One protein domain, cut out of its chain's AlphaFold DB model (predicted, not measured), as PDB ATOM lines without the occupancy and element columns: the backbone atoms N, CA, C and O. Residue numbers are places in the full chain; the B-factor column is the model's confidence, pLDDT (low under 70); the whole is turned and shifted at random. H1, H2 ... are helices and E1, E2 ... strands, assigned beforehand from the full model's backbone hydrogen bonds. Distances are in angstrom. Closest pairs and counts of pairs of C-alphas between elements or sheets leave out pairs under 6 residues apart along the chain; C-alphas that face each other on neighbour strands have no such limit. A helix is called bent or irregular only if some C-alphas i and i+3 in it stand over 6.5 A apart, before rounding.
ATOM      1  N   TYR A   3       9.921   0.728   5.756       91.94
ATOM      2  CA  TYR A   3       8.527   0.653   6.170       91.94
ATOM      3  C   TYR A   3       7.963  -0.716   5.817       91.94
ATOM      4  O   TYR A   3       8.284  -1.269   4.769       91.94
ATOM      5  N   LYS A   4       7.145  -1.264   6.714       92.38
ATOM      6  CA  LYS A   4       6.557  -2.595   6.574       92.38
ATOM      7  C   LYS A   4       5.126  -2.481   6.080       92.38
ATOM      8  O   LYS A   4       4.348  -1.711   6.636       92.38
ATOM      9  N   PHE A   5       4.791  -3.280   5.077       93.62
ATOM     10  CA  PHE A   5       3.459  -3.350   4.491       93.62
ATOM     11  C   PHE A   5       2.977  -4.793   4.486       93.62
ATOM     12  O   PHE A   5       3.760  -5.718   4.269       93.62
ATOM     13  N   GLN A   6       1.682  -4.979   4.723       94.62
ATOM     14  CA  GLN A   6       1.035  -6.276   4.561       94.62
ATOM     15  C   GLN A   6       0.481  -6.371   3.142       94.62
ATOM     16  O   GLN A   6      -0.257  -5.487   2.696       94.62
ATOM     17  N   VAL A   7       0.835  -7.438   2.434       94.25
ATOM     18  CA  VAL A   7       0.337  -7.732   1.090       94.25
ATOM     19  C   VAL A   7      -0.428  -9.045   1.145       94.25
ATOM     20  O   VAL A   7       0.098 -10.069   1.582       94.25
ATOM     21  N   VAL A   8      -1.688  -9.002   0.723       94.19
ATOM     22  CA  VAL A   8      -2.543 -10.183   0.593       94.19
ATOM     23  C   VAL A   8      -2.474 -10.670  -0.844       94.19
ATOM     24  O   VAL A   8      -2.720  -9.883  -1.754       94.19
ATOM     25  N   ILE A   9      -2.159 -11.944  -1.047       93.19
ATOM     26  CA  ILE A   9      -2.062 -12.584  -2.361       93.19
ATOM     27  C   ILE A   9      -3.148 -13.666  -2.436       93.19
ATOM     28  O   ILE A   9      -3.104 -14.603  -1.630       93.19
ATOM     29  N   PRO A  10      -4.127 -13.561  -3.349       90.00
ATOM     30  CA  PRO A  10      -5.136 -14.593  -3.541       90.00
ATOM     31  C   PRO A  10      -4.510 -15.789  -4.269       90.00
ATOM     32  O   PRO A  10      -4.224 -15.724  -5.460       90.00
ATOM     33  N   LEU A  11      -4.272 -16.886  -3.548       87.94
ATOM     34  CA  LEU A  11      -3.779 -18.140  -4.131       87.94
ATOM     35  C   LEU A  11      -4.934 -19.119  -4.370       87.94
ATOM     36  O   LEU A  11      -6.029 -18.947  -3.832       87.94
ATOM     37  N   THR A  12      -4.676 -20.199  -5.111       83.56
ATOM     38  CA  THR A  12      -5.693 -21.174  -5.554       83.56
ATOM     39  C   THR A  12      -6.652 -21.655  -4.455       83.56
ATOM     40  O   THR A  12      -7.850 -21.818  -4.698       83.56
ATOM     41  N   TYR A  13      -6.141 -21.922  -3.246       83.75
ATOM     42  CA  TYR A  13      -6.925 -22.511  -2.149       83.75
ATOM     43  C   TYR A  13      -7.022 -21.643  -0.891       83.75
ATOM     44  O   TYR A  13      -7.860 -21.925  -0.029       83.75
ATOM     45  N   SER A  14      -6.177 -20.623  -0.752       87.94
ATOM     46  CA  SER A  14      -6.186 -19.735   0.411       87.94
ATOM     47  C   SER A  14      -5.395 -18.465   0.153       87.94
ATOM     48  O   SER A  14      -4.271 -18.538  -0.339       87.94
ATOM     49  N   ASP A  15      -5.912 -17.332   0.614       91.75
ATOM     50  CA  ASP A  15      -5.149 -16.090   0.631       91.75
ATOM     51  C   ASP A  15      -3.884 -16.239   1.482       91.75
ATOM     52  O   ASP A  15      -3.915 -16.752   2.608       91.75
ATOM     53  N   LYS A  16      -2.768 -15.736   0.958       92.38
ATOM     54  CA  LYS A  16      -1.505 -15.647   1.680       92.38
ATOM     55  C   LYS A  16      -1.238 -14.206   2.079       92.38
ATOM     56  O   LYS A  16      -1.299 -13.303   1.256       92.38
ATOM     57  N   ASN A  17      -0.915 -14.002   3.351       94.00
ATOM     58  CA  ASN A  17      -0.465 -12.710   3.856       94.00
ATOM     59  C   ASN A  17       1.058 -12.740   3.942       94.00
ATOM     60  O   ASN A  17       1.617 -13.636   4.581       94.00
ATOM     61  N   ILE A  18       1.713 -11.774   3.309       92.88
ATOM     62  CA  ILE A  18       3.154 -11.575   3.414       92.88
ATOM     63  C   ILE A  18       3.448 -10.176   3.953       92.88
ATOM     64  O   ILE A  18       2.743  -9.211   3.655       92.88
ATOM     65  N   GLU A  19       4.512 -10.070   4.744       94.19
ATOM     66  CA  GLU A  19       5.079  -8.786   5.142       94.19
ATOM     67  C   GLU A  19       6.198  -8.422   4.166       94.19
ATOM     68  O   GLU A  19       7.087  -9.238   3.911       94.19
ATOM     69  N   VAL A  20       6.166  -7.200   3.641       92.06
ATOM     70  CA  VAL A  20       7.190  -6.689   2.728       92.06
ATOM     71  C   VAL A  20       7.771  -5.392   3.274       92.06
ATOM     72  O   VAL A  20       7.049  -4.556   3.821       92.06
ATOM     73  N   GLU A  21       9.085  -5.224   3.138       93.31
ATOM     74  CA  GLU A  21       9.784  -3.990   3.490       93.31
ATOM     75  C   GLU A  21      10.016  -3.143   2.235       93.31
ATOM     76  O   GLU A  21      10.613  -3.619   1.273       93.31
ATOM     77  N   ALA A  22       9.599  -1.878   2.273       92.94
ATOM     78  CA  ALA A  22       9.896  -0.896   1.236       92.94
ATOM     79  C   ALA A  22      10.705   0.269   1.815       92.94
ATOM     80  O   ALA A  22      10.455   0.740   2.931       92.94
ATOM     81  N   ASP A  23      11.693   0.728   1.051       94.19
ATOM     82  CA  ASP A  23      12.585   1.812   1.450       94.19
ATOM     83  C   ASP A  23      12.075   3.164   0.937       94.19
ATOM     84  O   ASP A  23      12.188   3.484  -0.244       94.19
ATOM     85  N   PHE A  24      11.583   4.001   1.852       94.62
ATOM     86  CA  PHE A  24      11.162   5.375   1.567       94.62
ATOM     87  C   PHE A  24      11.945   6.384   2.406       94.62
ATOM     88  O   PHE A  24      12.311   6.130   3.555       94.62
ATOM     89  N   THR A  25      12.237   7.544   1.841       95.69
ATOM     90  CA  THR A  25      12.684   8.721   2.588       95.69
ATOM     91  C   THR A  25      11.528   9.297   3.407       95.69
ATOM     92  O   THR A  25      10.365   8.960   3.187       95.69
ATOM     93  N   ASP A  26      11.838  10.180   4.354       94.81
ATOM     94  CA  ASP A  26      10.821  10.833   5.185       94.81
ATOM     95  C   ASP A  26       9.872  11.696   4.342       94.81
ATOM     96  O   ASP A  26       8.678  11.768   4.631       94.81
ATOM     97  N   GLU A  27      10.395  12.321   3.283       95.56
ATOM     98  CA  GLU A  27       9.627  13.122   2.324       95.56
ATOM     99  C   GLU A  27       8.675  12.236   1.512       95.56
ATOM    100  O   GLU A  27       7.473  12.496   1.491       95.56
ATOM    101  N   GLU A  28       9.172  11.133   0.944       96.75
ATOM    102  CA  GLU A  28       8.348  10.163   0.206       96.75
ATOM    103  C   GLU A  28       7.264   9.555   1.107       96.75
ATOM    104  O   GLU A  28       6.094   9.513   0.740       96.75
ATOM    105  N   ALA A  29       7.612   9.139   2.326       94.50
ATOM    106  CA  ALA A  29       6.639   8.599   3.271       94.50
ATOM    107  C   ALA A  29       5.594   9.644   3.699       94.50
ATOM    108  O   ALA A  29       4.448   9.290   3.981       94.50
ATOM    109  N   THR A  30       5.970  10.924   3.761       95.06
ATOM    110  CA  THR A  30       5.028  12.025   4.007       95.06
ATOM    111  C   THR A  30       4.074  12.185   2.828       95.06
ATOM    112  O   THR A  30       2.866  12.216   3.040       95.06
ATOM    113  N   GLN A  31       4.590  12.169   1.598       95.75
ATOM    114  CA  GLN A  31       3.777  12.234   0.387       95.75
ATOM    115  C   GLN A  31       2.790  11.059   0.290       95.75
ATOM    116  O   GLN A  31       1.618  11.277  -0.007       95.75
ATOM    117  N   ILE A  32       3.203   9.827   0.618       95.00
ATOM    118  CA  ILE A  32       2.285   8.671   0.643       95.00
ATOM    119  C   ILE A  32       1.145   8.903   1.646       95.00
ATOM    120  O   ILE A  32      -0.020   8.659   1.335       95.00
ATOM    121  N   LYS A  33       1.452   9.407   2.847       93.62
ATOM    122  CA  LYS A  33       0.429   9.714   3.859       93.62
ATOM    123  C   LYS A  33      -0.528  10.811   3.403       93.62
ATOM    124  O   LYS A  33      -1.714  10.729   3.706       93.62
ATOM    125  N   GLU A  34      -0.040  11.815   2.680       94.31
ATOM    126  CA  GLU A  34      -0.885  12.857   2.088       94.31
ATOM    127  C   GLU A  34      -1.814  12.282   1.012       94.31
ATOM    128  O   GLU A  34      -3.007  12.578   1.034       94.31
ATOM    129  N   VAL A  35      -1.314  11.400   0.138       94.69
ATOM    130  CA  VAL A  35      -2.138  10.680  -0.852       94.69
ATOM    131  C   VAL A  35      -3.246   9.882  -0.162       94.69
ATOM    132  O   VAL A  35      -4.411   9.998  -0.546       94.69
ATOM    133  N   ILE A  36      -2.909   9.129   0.891       93.06
ATOM    134  CA  ILE A  36      -3.875   8.354   1.687       93.06
ATOM    135  C   ILE A  36      -4.915   9.275   2.335       93.06
ATOM    136  O   ILE A  36      -6.108   8.992   2.278       93.06
ATOM    137  N   ALA A  37      -4.487  10.386   2.940       92.00
ATOM    138  CA  ALA A  37      -5.388  11.326   3.602       92.00
ATOM    139  C   ALA A  37      -6.343  12.018   2.614       92.00
ATOM    140  O   ALA A  37      -7.521  12.192   2.924       92.00
ATOM    141  N   ASN A  38      -5.855  12.370   1.423       92.56
ATOM    142  CA  ASN A  38      -6.660  12.988   0.367       92.56
ATOM    143  C   ASN A  38      -7.638  12.004  -0.290       92.56
ATOM    144  O   ASN A  38      -8.631  12.433  -0.865       92.56
ATOM    145  N   ASN A  39      -7.386  10.699  -0.158       90.00
ATOM    146  CA  ASN A  39      -8.224   9.618  -0.674       90.00
ATOM    147  C   ASN A  39      -8.815   8.766   0.463       90.00
ATOM    148  O   ASN A  39      -9.008   7.563   0.311       90.00
ATOM    149  N   ALA A  40      -9.110   9.372   1.620       83.44
ATOM    150  CA  ALA A  40      -9.564   8.649   2.813       83.44
ATOM    151  C   ALA A  40     -10.826   7.797   2.577       83.44
ATOM    152  O   ALA A  40     -11.009   6.752   3.195       83.44
ATOM    153  N   GLU A  41     -11.690   8.231   1.663       85.31
ATOM    154  CA  GLU A  41     -12.904   7.525   1.236       85.31
ATOM    155  C   GLU A  41     -12.648   6.275   0.383       85.31
ATOM    156  O   GLU A  41     -13.547   5.454   0.237       85.31
ATOM    157  N   ARG A  42     -11.421   6.129  -0.123       82.31
ATOM    158  CA  ARG A  42     -10.887   4.978  -0.862       82.31
ATOM    159  C   ARG A  42      -9.853   4.212  -0.027       82.31
ATOM    160  O   ARG A  42      -9.094   3.416  -0.558       82.31
ATOM    161  N   ALA A  43      -9.753   4.467   1.279       72.38
ATOM    162  CA  ALA A  43      -8.710   3.867   2.117       72.38
ATOM    163  C   ALA A  43      -8.880   2.349   2.334       72.38
ATOM    164  O   ALA A  43      -7.972   1.680   2.826       72.38
ATOM    165  N   ASP A  44     -10.049   1.804   1.999       75.69
ATOM    166  CA  ASP A  44     -10.300   0.371   1.906       75.69
ATOM    167  C   ASP A  44      -9.804  -0.244   0.584       75.69
ATOM    168  O   ASP A  44      -9.652  -1.474   0.506       75.69
ATOM    169  N   GLU A  45      -9.500   0.584  -0.423       75.38
ATOM    170  CA  GLU A  45      -8.753   0.187  -1.613       75.38
ATOM    171  C   GLU A  45      -7.314  -0.203  -1.247       75.38
ATOM    172  O   GLU A  45      -6.773   0.117  -0.185       75.38
ATOM    173  N   SER A  46      -6.676  -0.967  -2.134       86.75
ATOM    174  CA  SER A  46      -5.246  -1.225  -2.004       86.75
ATOM    175  C   SER A  46      -4.448   0.084  -2.122       86.75
ATOM    176  O   SER A  46      -4.861   1.012  -2.811       86.75
ATOM    177  N   LEU A  47      -3.262   0.143  -1.509       92.62
ATOM    178  CA  LEU A  47      -2.335   1.267  -1.672       92.62
ATOM    179  C   LEU A  47      -1.891   1.471  -3.136       92.62
ATOM    180  O   LEU A  47      -1.636   2.601  -3.541       92.62
ATOM    181  N   LEU A  48      -1.805   0.400  -3.935       93.44
ATOM    182  CA  LEU A  48      -1.291   0.462  -5.308       93.44
ATOM    183  C   LEU A  48      -2.132   1.351  -6.243       93.44
ATOM    184  O   LEU A  48      -1.536   2.229  -6.861       93.44
ATOM    185  N   PRO A  49      -3.472   1.203  -6.334       92.25
ATOM    186  CA  PRO A  49      -4.323   2.136  -7.075       92.25
ATOM    187  C   PRO A  49      -4.114   3.599  -6.681       92.25
ATOM    188  O   PRO A  49      -3.940   4.446  -7.551       92.25
ATOM    189  N   LEU A  50      -4.055   3.896  -5.377       93.12
ATOM    190  CA  LEU A  50      -3.889   5.269  -4.889       93.12
ATOM    191  C   LEU A  50      -2.560   5.882  -5.344       93.12
ATOM    192  O   LEU A  50      -2.521   7.026  -5.790       93.12
ATOM    193  N   LEU A  51      -1.468   5.117  -5.251       94.69
ATOM    194  CA  LEU A  51      -0.161   5.574  -5.724       94.69
ATOM    195  C   LEU A  51      -0.117   5.674  -7.252       94.69
ATOM    196  O   LEU A  51       0.464   6.620  -7.770       94.69
ATOM    197  N   SER A  52      -0.741   4.740  -7.973       94.06
ATOM    198  CA  SER A  52      -0.803   4.775  -9.438       94.06
ATOM    199  C   SER A  52      -1.515   6.031  -9.949       94.06
ATOM    200  O   SER A  52      -1.100   6.591 -10.962       94.06
ATOM    201  N   ASP A  53      -2.573   6.469  -9.261       92.31
ATOM    202  CA  ASP A  53      -3.360   7.644  -9.638       92.31
ATOM    203  C   ASP A  53      -2.638   8.962  -9.286       92.31
ATOM    204  O   ASP A  53      -2.572   9.879 -10.108       92.31
ATOM    205  N   GLU A  54      -2.096   9.067  -8.067       93.38
ATOM    206  CA  GLU A  54      -1.671  10.351  -7.480       93.38
ATOM    207  C   GLU A  54      -0.146  10.534  -7.402       93.38
ATOM    208  O   GLU A  54       0.350  11.659  -7.306       93.38
ATOM    209  N   ALA A  55       0.626   9.443  -7.410       95.12
ATOM    210  CA  ALA A  55       2.073   9.470  -7.213       95.12
ATOM    211  C   ALA A  55       2.795   8.327  -7.960       95.12
ATOM    212  O   ALA A  55       3.373   7.441  -7.322       95.12
ATOM    213  N   PRO A  56       2.818   8.346  -9.307       94.69
ATOM    214  CA  PRO A  56       3.322   7.235 -10.120       94.69
ATOM    215  C   PRO A  56       4.789   6.870  -9.833       94.69
ATOM    216  O   PRO A  56       5.148   5.699  -9.849       94.69
ATOM    217  N   GLU A  57       5.635   7.840  -9.474       93.31
ATOM    218  CA  GLU A  57       7.029   7.562  -9.089       93.31
ATOM    219  C   GLU A  57       7.127   6.749  -7.782       93.31
ATOM    220  O   GLU A  57       8.002   5.896  -7.626       93.31
ATOM    221  N   LEU A  58       6.211   6.990  -6.838       95.56
ATOM    222  CA  LEU A  58       6.113   6.224  -5.593       95.56
ATOM    223  C   LEU A  58       5.457   4.864  -5.821       95.56
ATOM    224  O   LEU A  58       5.813   3.909  -5.133       95.56
ATOM    225  N   TYR A  59       4.539   4.773  -6.786       95.69
ATOM    226  CA  TYR A  59       3.998   3.502  -7.253       95.69
ATOM    227  C   TYR A  59       5.114   2.601  -7.780       95.69
ATOM    228  O   TYR A  59       5.261   1.505  -7.250       95.69
ATOM    229  N   ASP A  60       5.931   3.063  -8.731       93.69
ATOM    230  CA  ASP A  60       6.997   2.248  -9.333       93.69
ATOM    231  C   ASP A  60       7.965   1.735  -8.262       93.69
ATOM    232  O   ASP A  60       8.267   0.544  -8.176       93.69
ATOM    233  N   LYS A  61       8.379   2.627  -7.358       93.62
ATOM    234  CA  LYS A  61       9.272   2.282  -6.251       93.62
ATOM    235  C   LYS A  61       8.658   1.267  -5.287       93.62
ATOM    236  O   LYS A  61       9.355   0.382  -4.788       93.62
ATOM    237  N   PHE A  62       7.371   1.413  -4.976       94.44
ATOM    238  CA  PHE A  62       6.676   0.467  -4.112       94.44
ATOM    239  C   PHE A  62       6.477  -0.878  -4.813       94.44
ATOM    240  O   PHE A  62       6.700  -1.920  -4.200       94.44
ATOM    241  N   TRP A  63       6.120  -0.851  -6.097       93.12
ATOM    242  CA  TRP A  63       5.946  -2.026  -6.938       93.12
ATOM    243  C   TRP A  63       7.233  -2.842  -7.030       93.12
ATOM    244  O   TRP A  63       7.198  -4.042  -6.771       93.12
ATOM    245  N   ASP A  64       8.381  -2.204  -7.260       90.56
ATOM    246  CA  ASP A  64       9.688  -2.872  -7.273       90.56
ATOM    247  C   ASP A  64       9.988  -3.610  -5.957       90.56
ATOM    248  O   ASP A  64      10.586  -4.689  -5.962       90.56
ATOM    249  N   ALA A  65       9.537  -3.073  -4.817       90.00
ATOM    250  CA  ALA A  65       9.735  -3.704  -3.513       90.00
ATOM    251  C   ALA A  65       8.860  -4.955  -3.306       90.00
ATOM    252  O   ALA A  65       9.280  -5.892  -2.623       90.00
ATOM    253  N   ILE A  66       7.656  -4.992  -3.884       91.12
ATOM    254  CA  ILE A  66       6.667  -6.058  -3.638       91.12
ATOM    255  C   ILE A  66       6.526  -7.062  -4.788       91.12
ATOM    256  O   ILE A  66       6.093  -8.189  -4.551       91.12
ATOM    257  N   CYS A  67       6.919  -6.695  -6.011       89.62
ATOM    258  CA  CYS A  67       6.721  -7.504  -7.213       89.62
ATOM    259  C   CYS A  67       7.421  -8.861  -7.094       89.62
ATOM    260  O   CYS A  67       6.803  -9.896  -7.334       89.62
ATOM    261  N   ARG A  68       8.680  -8.881  -6.631       88.31
ATOM    262  CA  ARG A  68       9.430 -10.129  -6.418       88.31
ATOM    263  C   ARG A  68       8.733 -11.072  -5.422       88.31
ATOM    264  O   ARG A  68       8.527 -12.232  -5.778       88.31
ATOM    265  N   PRO A  69       8.385 -10.636  -4.195       89.12
ATOM    266  CA  PRO A  69       7.640 -11.472  -3.258       89.12
ATOM    267  C   PRO A  69       6.335 -12.033  -3.833       89.12
ATOM    268  O   PRO A  69       6.073 -13.221  -3.675       89.12
ATOM    269  N   ILE A  70       5.547 -11.208  -4.534       91.31
ATOM    270  CA  ILE A  70       4.280 -11.639  -5.144       91.31
ATOM    271  C   ILE A  70       4.535 -12.688  -6.230       91.31
ATOM    272  O   ILE A  70       3.927 -13.757  -6.215       91.31
ATOM    273  N   PHE A  71       5.481 -12.409  -7.130       90.75
ATOM    274  CA  PHE A  71       5.851 -13.297  -8.227       90.75
ATOM    275  C   PHE A  71       6.232 -14.692  -7.741       90.75
ATOM    276  O   PHE A  71       5.762 -15.687  -8.287       90.75
ATOM    277  N   LEU A  72       7.070 -14.773  -6.706       89.06
ATOM    278  CA  LEU A  72       7.521 -16.055  -6.174       89.06
ATOM    279  C   LEU A  72       6.363 -16.867  -5.590       89.06
ATOM    280  O   LEU A  72       6.277 -18.066  -5.833       89.06
ATOM    281  N   GLU A  73       5.458 -16.228  -4.853       90.19
ATOM    282  CA  GLU A  73       4.321 -16.923  -4.247       90.19
ATOM    283  C   GLU A  73       3.315 -17.414  -5.298       90.19
ATOM    284  O   GLU A  73       2.846 -18.549  -5.204       90.19
ATOM    285  N   LEU A  74       3.060 -16.625  -6.349       89.69
ATOM    286  CA  LEU A  74       2.242 -17.054  -7.490       89.69
ATOM    287  C   LEU A  74       2.917 -18.169  -8.302       89.69
ATOM    288  O   LEU A  74       2.242 -19.101  -8.734       89.69
ATOM    289  N   LEU A  75       4.245 -18.123  -8.476       88.06
ATOM    290  CA  LEU A  75       5.004 -19.194  -9.130       88.06
ATOM    291  C   LEU A  75       4.883 -20.505  -8.356       88.06
ATOM    292  O   LEU A  75       4.579 -21.538  -8.948       88.06
ATOM    293  N   ILE A  76       5.094 -20.464  -7.041       87.19
ATOM    294  CA  ILE A  76       5.010 -21.643  -6.175       87.19
ATOM    295  C   ILE A  76       3.588 -22.217  -6.182       87.19
ATOM    296  O   ILE A  76       3.424 -23.434  -6.290       87.19
ATOM    297  N   ASP A  77       2.561 -21.366  -6.099       88.38
ATOM    298  CA  ASP A  77       1.160 -21.794  -6.201       88.38
ATOM    299  C   ASP A  77       0.872 -22.436  -7.564       88.38
ATOM    300  O   ASP A  77       0.350 -23.552  -7.629       88.38
ATOM    301  N   GLY A  78       1.327 -21.788  -8.639       86.81
ATOM    302  CA  GLY A  78       1.320 -22.294 -10.007       86.81
ATOM    303  C   GLY A  78       1.896 -23.702 -10.112       86.81
ATOM    304  O   GLY A  78       1.228 -24.628 -10.573       86.81
ATOM    305  N   MET A  79       3.127 -23.881  -9.630       85.25
ATOM    306  CA  MET A  79       3.844 -25.152  -9.707       85.25
ATOM    307  C   MET A  79       3.181 -26.256  -8.884       85.25
ATOM    308  O   MET A  79       3.146 -27.397  -9.339       85.25
ATOM    309  N   ASN A  80       2.633 -25.932  -7.712       84.06
ATOM    310  CA  ASN A  80       2.035 -26.922  -6.817       84.06
ATOM    311  C   ASN A  80       0.603 -27.324  -7.189       84.06
ATOM    312  O   ASN A  80       0.172 -28.426  -6.823       84.06
ATOM    313  N   ASN A  81      -0.133 -26.447  -7.879       82.56
ATOM    314  CA  ASN A  81      -1.576 -26.598  -8.072       82.56
ATOM    315  C   ASN A  81      -2.012 -26.672  -9.542       82.56
ATOM    316  O   ASN A  81      -3.105 -27.177  -9.812       82.56
ATOM    317  N   TYR A  82      -1.173 -26.265 -10.503       72.94
ATOM    318  CA  TYR A  82      -1.523 -26.270 -11.924       72.94
ATOM    319  C   TYR A  82      -0.524 -27.058 -12.781       72.94
ATOM    320  O   TYR A  82       0.598 -26.638 -13.043       72.94
ATOM    321  N   GLY A  83      -0.980 -28.202 -13.300       62.00
ATOM    322  CA  GLY A  83      -0.365 -28.865 -14.456       62.00
ATOM    323  C   GLY A  83       0.933 -29.644 -14.217       62.00
ATOM    324  O   GLY A  83       1.439 -30.215 -15.180       62.00
ATOM    325  N   ASN A  84       1.440 -29.728 -12.984       63.38
ATOM    326  CA  ASN A  84       2.625 -30.521 -12.655       63.38
ATOM    327  C   ASN A  84       2.284 -31.714 -11.751       63.38
ATOM    328  O   ASN A  84       1.635 -31.566 -10.718       63.38
ATOM    329  N   ASP A  85       2.782 -32.898 -12.115       66.50
ATOM    330  CA  ASP A  85       2.723 -34.102 -11.267       66.50
ATOM    331  C   ASP A  85       3.746 -34.055 -10.112       66.50
ATOM    332  O   ASP A  85       3.716 -34.894  -9.209       66.50
ATOM    333  N   ILE A  86       4.662 -33.081 -10.142       69.69
ATOM    334  CA  ILE A  86       5.707 -32.868  -9.140       69.69
ATOM    335  C   ILE A  86       5.345 -31.625  -8.337       69.69
ATOM    336  O   ILE A  86       5.240 -30.532  -8.892       69.69
ATOM    337  N   LYS A  87       5.169 -31.815  -7.030       79.56
ATOM    338  CA  LYS A  87       5.028 -30.731  -6.059       79.56
ATOM    339  C   LYS A  87       6.402 -30.351  -5.537       79.56
ATOM    340  O   LYS A  87       7.211 -31.247  -5.301       79.56
ATOM    341  N   LEU A  88       6.619 -29.056  -5.352       82.50
ATOM    342  CA  LEU A  88       7.814 -28.538  -4.697       82.50
ATOM    343  C   LEU A  88       7.773 -28.927  -3.218       82.50
ATOM    344  O   LEU A  88       6.721 -28.802  -2.578       82.50
ATOM    345  N   ASP A  89       8.894 -29.400  -2.687       83.31
ATOM    346  CA  ASP A  89       9.070 -29.527  -1.242       83.31
ATOM    347  C   ASP A  89       9.574 -28.209  -0.616       83.31
ATOM    348  O   ASP A  89       9.622 -27.165  -1.271       83.31
ATOM    349  N   GLU A  90       9.838 -28.211   0.695       83.81
ATOM    350  CA  GLU A  90      10.293 -27.000   1.394       83.81
ATOM    351  C   GLU A  90      11.687 -26.550   0.939       83.81
ATOM    352  O   GLU A  90      11.908 -25.342   0.839       83.81
ATOM    353  N   ASP A  91      12.575 -27.492   0.608       86.06
ATOM    354  CA  ASP A  91      13.939 -27.203   0.160       86.06
ATOM    355  C   ASP A  91      13.895 -26.551  -1.236       86.06
ATOM    356  O   ASP A  91      14.506 -25.505  -1.456       86.06
ATOM    357  N   ASP A  92      13.072 -27.088  -2.147       83.44
ATOM    358  CA  ASP A  92      12.843 -26.496  -3.471       83.44
ATOM    359  C   ASP A  92      12.304 -25.053  -3.368       83.44
ATOM    360  O   ASP A  92      12.689 -24.162  -4.130       83.44
ATOM    361  N   ILE A  93      11.374 -24.802  -2.437       82.94
ATOM    362  CA  ILE A  93      10.782 -23.472  -2.220       82.94
ATOM    363  C   ILE A  93      11.818 -22.486  -1.668       82.94
ATOM    364  O   ILE A  93      11.815 -21.312  -2.057       82.94
ATOM    365  N   GLU A  94      12.673 -22.927  -0.745       84.31
ATOM    366  CA  GLU A  94      13.741 -22.097  -0.187       84.31
ATOM    367  C   GLU A  94      14.768 -21.729  -1.265       84.31
ATOM    368  O   GLU A  94      15.088 -20.545  -1.408       84.31
ATOM    369  N   ASP A  95      15.141 -22.678  -2.128       85.19
ATOM    370  CA  ASP A  95      16.012 -22.435  -3.280       85.19
ATOM    371  C   ASP A  95      15.471 -21.313  -4.187       85.19
ATOM    372  O   ASP A  95      16.217 -20.410  -4.575       85.19
ATOM    373  N   TYR A  96      14.164 -21.292  -4.488       81.50
ATOM    374  CA  TYR A  96      13.558 -20.200  -5.269       81.50
ATOM    375  C   TYR A  96      13.590 -18.844  -4.553       81.50
ATOM    376  O   TYR A  96      13.709 -17.804  -5.207       81.50
ATOM    377  N   ARG A  97      13.469 -18.825  -3.223       82.50
ATOM    378  CA  ARG A  97      13.501 -17.582  -2.437       82.50
ATOM    379  C   ARG A  97      14.905 -16.993  -2.372       82.50
ATOM    380  O   ARG A  97      15.049 -15.771  -2.481       82.50
ATOM    381  N   GLU A  98      15.916 -17.847  -2.245       84.62
ATOM    382  CA  GLU A  98      17.328 -17.462  -2.220       84.62
ATOM    383  C   GLU A  98      17.907 -17.184  -3.615       84.62
ATOM    384  O   GLU A  98      18.904 -16.468  -3.745       84.62
ATOM    385  N   ALA A  99      17.271 -17.705  -4.668       83.25
ATOM    386  CA  ALA A  99      17.717 -17.520  -6.037       83.25
ATOM    387  C   ALA A  99      17.787 -16.044  -6.467       83.25
ATOM    388  O   ALA A  99      17.100 -15.141  -5.976       83.25
ATOM    389  N   ASP A 100      18.645 -15.813  -7.457       83.00
ATOM    390  CA  ASP A 100      18.746 -14.552  -8.181       83.00
ATOM    391  C   ASP A 100      17.430 -14.282  -8.928       83.00
ATOM    392  O   ASP A 100      17.086 -14.999  -9.875       83.00
ATOM    393  N   PHE A 101      16.689 -13.262  -8.484       83.12
ATOM    394  CA  PHE A 101      15.355 -12.962  -9.000       83.12
ATOM    395  C   PHE A 101      15.355 -12.725 -10.503       83.12
ATOM    396  O   PHE A 101      14.482 -13.254 -11.181       83.12
ATOM    397  N   ASP A 102      16.358 -12.027 -11.038       84.62
ATOM    398  CA  ASP A 102      16.423 -11.721 -12.467       84.62
ATOM    399  C   ASP A 102      16.500 -13.004 -13.301       84.62
ATOM    400  O   ASP A 102      15.933 -13.090 -14.390       84.62
ATOM    401  N   LYS A 103      17.159 -14.044 -12.777       84.38
ATOM    402  CA  LYS A 103      17.235 -15.352 -13.442       84.38
ATOM    403  C   LYS A 103      15.923 -16.113 -13.353       84.38
ATOM    404  O   LYS A 103      15.500 -16.678 -14.359       84.38
ATOM    405  N   VAL A 104      15.282 -16.125 -12.184       85.00
ATOM    406  CA  VAL A 104      13.976 -16.780 -12.007       85.00
ATOM    407  C   VAL A 104      12.932 -16.095 -12.892       85.00
ATOM    408  O   VAL A 104      12.223 -16.757 -13.647       85.00
ATOM    409  N   PHE A 105      12.899 -14.765 -12.888       85.12
ATOM    410  CA  PHE A 105      12.014 -13.972 -13.729       85.12
ATOM    411  C   PHE A 105      12.316 -14.167 -15.223       85.12
ATOM    412  O   PHE A 105      11.397 -14.326 -16.016       85.12
ATOM    413  N   ALA A 106      13.582 -14.265 -15.637       85.62
ATOM    414  CA  ALA A 106      13.912 -14.581 -17.031       85.62
ATOM    415  C   ALA A 106      13.415 -15.972 -17.476       85.62
ATOM    416  O   ALA A 106      13.097 -16.160 -18.651       85.62
ATOM    417  N   MET A 107      13.351 -16.948 -16.562       84.19
ATOM    418  CA  MET A 107      12.871 -18.303 -16.856       84.19
ATOM    419  C   MET A 107      11.342 -18.404 -16.859       84.19
ATOM    420  O   MET A 107      10.778 -19.050 -17.743       84.19
ATOM    421  N   TYR A 108      10.681 -17.776 -15.885       83.69
ATOM    422  CA  TYR A 108       9.258 -17.992 -15.600       83.69
ATOM    423  C   TYR A 108       8.381 -16.747 -15.781       83.69
ATOM    424  O   TYR A 108       7.161 -16.863 -15.774       83.69
ATOM    425  N   GLY A 109       8.972 -15.570 -15.996       81.94
ATOM    426  CA  GLY A 109       8.274 -14.284 -16.104       81.94
ATOM    427  C   GLY A 109       7.235 -14.229 -17.219       81.94
ATOM    428  O   GLY A 109       6.182 -13.635 -17.050       81.94
ATOM    429  N   ASN A 110       7.475 -14.919 -18.337       81.62
ATOM    430  CA  ASN A 110       6.500 -14.996 -19.433       81.62
ATOM    431  C   ASN A 110       5.348 -15.981 -19.164       81.62
ATOM    432  O   ASN A 110       4.393 -16.023 -19.935       81.62
ATOM    433  N   SER A 111       5.464 -16.812 -18.126       78.31
ATOM    434  CA  SER A 111       4.461 -17.813 -17.749       78.31
ATOM    435  C   SER A 111       3.523 -17.313 -16.651       78.31
ATOM    436  O   SER A 111       2.517 -17.965 -16.381       78.31
ATOM    437  N   ILE A 112       3.861 -16.191 -16.010       79.19
ATOM    438  CA  ILE A 112       3.111 -15.589 -14.909       79.19
ATOM    439  C   ILE A 112       2.858 -14.133 -15.270       79.19
ATOM    440  O   ILE A 112       3.751 -13.293 -15.197       79.19
ATOM    441  N   GLU A 113       1.627 -13.844 -15.668       79.94
ATOM    442  CA  GLU A 113       1.146 -12.476 -15.795       79.94
ATOM    443  C   GLU A 113       0.659 -12.035 -14.412       79.94
ATOM    444  O   GLU A 113      -0.238 -12.667 -13.864       79.94
ATOM    445  N   ILE A 114       1.301 -11.019 -13.827       83.00
ATOM    446  CA  ILE A 114       0.875 -10.442 -12.547       83.00
ATOM    447  C   ILE A 114       0.086  -9.176 -12.838       83.00
ATOM    448  O   ILE A 114       0.638  -8.199 -13.350       83.00
ATOM    449  N   ASP A 115      -1.179  -9.178 -12.454       85.25
ATOM    450  CA  ASP A 115      -2.000  -7.989 -12.369       85.25
ATOM    451  C   ASP A 115      -1.807  -7.333 -10.985       85.25
ATOM    452  O   ASP A 115      -2.277  -7.868  -9.974       85.25
ATOM    453  N   PRO A 116      -1.153  -6.159 -10.898       79.25
ATOM    454  CA  PRO A 116      -0.887  -5.478  -9.629       79.25
ATOM    455  C   PRO A 116      -2.156  -5.116  -8.840       79.25
ATOM    456  O   PRO A 116      -2.062  -4.829  -7.648       79.25
ATOM    457  N   PHE A 117      -3.332  -5.110  -9.474       82.38
ATOM    458  CA  PHE A 117      -4.593  -4.702  -8.857       82.38
ATOM    459  C   PHE A 117      -5.522  -5.870  -8.523       82.38
ATOM    460  O   PHE A 117      -6.396  -5.713  -7.668       82.38
ATOM    461  N   ASN A 118      -5.339  -7.024  -9.167       83.31
ATOM    462  CA  ASN A 118      -6.161  -8.217  -8.942       83.31
ATOM    463  C   ASN A 118      -5.402  -9.339  -8.221       83.31
ATOM    464  O   ASN A 118      -5.998 -10.037  -7.401       83.31
ATOM    465  N   ASP A 119      -4.094  -9.465  -8.453       85.44
ATOM    466  CA  ASP A 119      -3.274 -10.541  -7.886       85.44
ATOM    467  C   ASP A 119      -2.604 -10.151  -6.565       85.44
ATOM    468  O   ASP A 119      -1.874 -10.942  -5.964       85.44
ATOM    469  N   CYS A 120      -2.854  -8.936  -6.070       89.81
ATOM    470  CA  CYS A 120      -2.498  -8.576  -4.708       89.81
ATOM    471  C   CYS A 120      -3.355  -7.439  -4.140       89.81
ATOM    472  O   CYS A 120      -3.867  -6.582  -4.856       89.81
ATOM    473  N   LYS A 121      -3.459  -7.395  -2.808       92.44
ATOM    474  CA  LYS A 121      -3.964  -6.245  -2.055       92.44
ATOM    475  C   LYS A 121      -2.911  -5.781  -1.056       92.44
ATOM    476  O   LYS A 121      -2.731  -6.384   0.001       92.44
ATOM    477  N   CYS A 122      -2.256  -4.668  -1.368       92.62
ATOM    478  CA  CYS A 122      -1.361  -3.963  -0.452       92.62
ATOM    479  C   CYS A 122      -2.162  -3.138   0.556       92.62
ATOM    480  O   CYS A 122      -2.853  -2.193   0.166       92.62
ATOM    481  N   GLN A 123      -2.070  -3.486   1.835       92.25
ATOM    482  CA  GLN A 123      -2.755  -2.806   2.927       92.25
ATOM    483  C   GLN A 123      -1.924  -1.604   3.417       92.25
ATOM    484  O   GLN A 123      -0.863  -1.774   4.009       92.25
ATOM    485  N   ILE A 124      -2.414  -0.383   3.200       91.19
ATOM    486  CA  ILE A 124      -3.047   0.377   4.287       91.19
ATOM    487  C   ILE A 124      -2.473   0.272   5.719       91.19
ATOM    488  O   ILE A 124      -3.243  -0.220   6.546       91.19
ATOM    489  N   PRO A 125      -1.235   0.676   6.100       89.12
ATOM    490  CA  PRO A 125      -0.854   0.651   7.516       89.12
ATOM    491  C   PRO A 125      -1.823   1.487   8.363       89.12
ATOM    492  O   PRO A 125      -2.087   2.651   8.056       89.12
ATOM    493  N   ALA A 126      -2.367   0.904   9.435       88.38
ATOM    494  CA  ALA A 126      -3.427   1.533  10.227       88.38
ATOM    495  C   ALA A 126      -2.988   2.871  10.845       88.38
ATOM    496  O   ALA A 126      -3.790   3.787  11.001       88.38
ATOM    497  N   GLU A 127      -1.703   3.009  11.168       89.00
ATOM    498  CA  GLU A 127      -1.097   4.240  11.671       89.00
ATOM    499  C   GLU A 127      -1.030   5.384  10.644       89.00
ATOM    500  O   GLU A 127      -0.745   6.522  11.027       89.00
ATOM    501  N   TRP A 128      -1.227   5.098   9.353       90.31
ATOM    502  CA  TRP A 128      -1.212   6.086   8.265       90.31
ATOM    503  C   TRP A 128      -2.615   6.521   7.859       90.31
ATOM    504  O   TRP A 128      -2.760   7.504   7.135       90.31
ATOM    505  N   LEU A 129      -3.642   5.825   8.345       85.94
ATOM    506  CA  LEU A 129      -5.023   6.219   8.130       85.94
ATOM    507  C   LEU A 129      -5.344   7.496   8.931       85.94
ATOM    508  O   LEU A 129      -4.903   7.637  10.079       85.94
TER     509      LEU A 129
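This is residues 3 to 129 of the 131 residues of an uncharacterized protein of Prevotella ruminicola (UniProt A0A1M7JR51). A small sheet of three strands, E1, E2 and E3, lies near the middle of an elongated body, and the long bent helix H3 runs over one face of it, with the arm H3b over E2 and E1. H1 and H2 sit at one end of the long axis by the arm H3a, while H4 and H5 lie near H3b toward the other end. The printed part has 127 residues with five named helices and three named strands, in the order E1 E2 H1 H2 H3 H4 H5 E3; the sheet is antiparallel, in the order E2 E1 E3, and the class is mixed, helices and strands. The whole is compact by its radius of gyration of the C-alphas, 15.8 A, with spans of 49 by 27 by 24 A.

Find C-alpha 3 at (8.527, 0.653, 6.170); from there E1 runs to residue 9, 19.0 A. E2, residues 16 to 23, is 22.4 A long, and H1, residues 26 to 38, is 18.3 A. H2 is residues 47 to 54. H3, residues 56 to 81, was assigned as one helix by its hydrogen bonds but is bent: C-alphas 65 and 68 are 7.1 A apart. Its arms are H3a, residues 56 to 65, 14.3 A, and H3b, residues 68 to 81, 19.9 A, at a steep tilt of 53 degrees. H4 is residues 90 to 98, and H5, residues 101 to 111, is irregular, with C-alphas 107 and 110 7.6 A apart. E3, residues 121 to 123, ends at C-alpha 123, (-2.755, -2.806, 2.927).

Start at the hairpin E1 and E2, antiparallel at 149 degrees, where N 5 and O 20 are 2.9 A apart, within hydrogen-bond range. On the other side of E1, E3 is antiparallel, with N 121 and O 8 at 2.8 A. H3b is on the sheet at a height of 10.6 A, along the strands at 4 degrees to E2 on the local plane. H3a is on the same face; the C-alphas of Ala 22 and Ala 65, closest between E2 and H3a, are 5.5 A apart. H2 only grazes the sheet with residues 47 to 49. H2 and H3a form a helical hairpin, closest at the C-alphas of Leu 51 and Tyr 59, 4.9 A. H1 touches H2 about perpendicular, 88 degrees, with residues 32 to 36 alone; the closest C-alphas, of Val 35 and Glu 54, are 6.7 A apart. H3b and H4, a helical hairpin, only just touch, with 3 pairs of C-alphas within 8 A; the closest, of Leu 72 and Arg 97, are 7.2 A apart. H5 is close to H3b but not clearly touching, with the C-alphas of Arg 68 and Phe 101 closest at 7.1 A. Every O i to N i+4 pair is within hydrogen-bond range in H1, H2, H3a, H3b and H4, and 5 of 7 in H5.

Look for the two C-alphas farthest apart, those of Glu 27 and Asp 85, 49.6 A. The printed part has no cut, and no link is long. Residues 83 to 86 have pLDDT under 70.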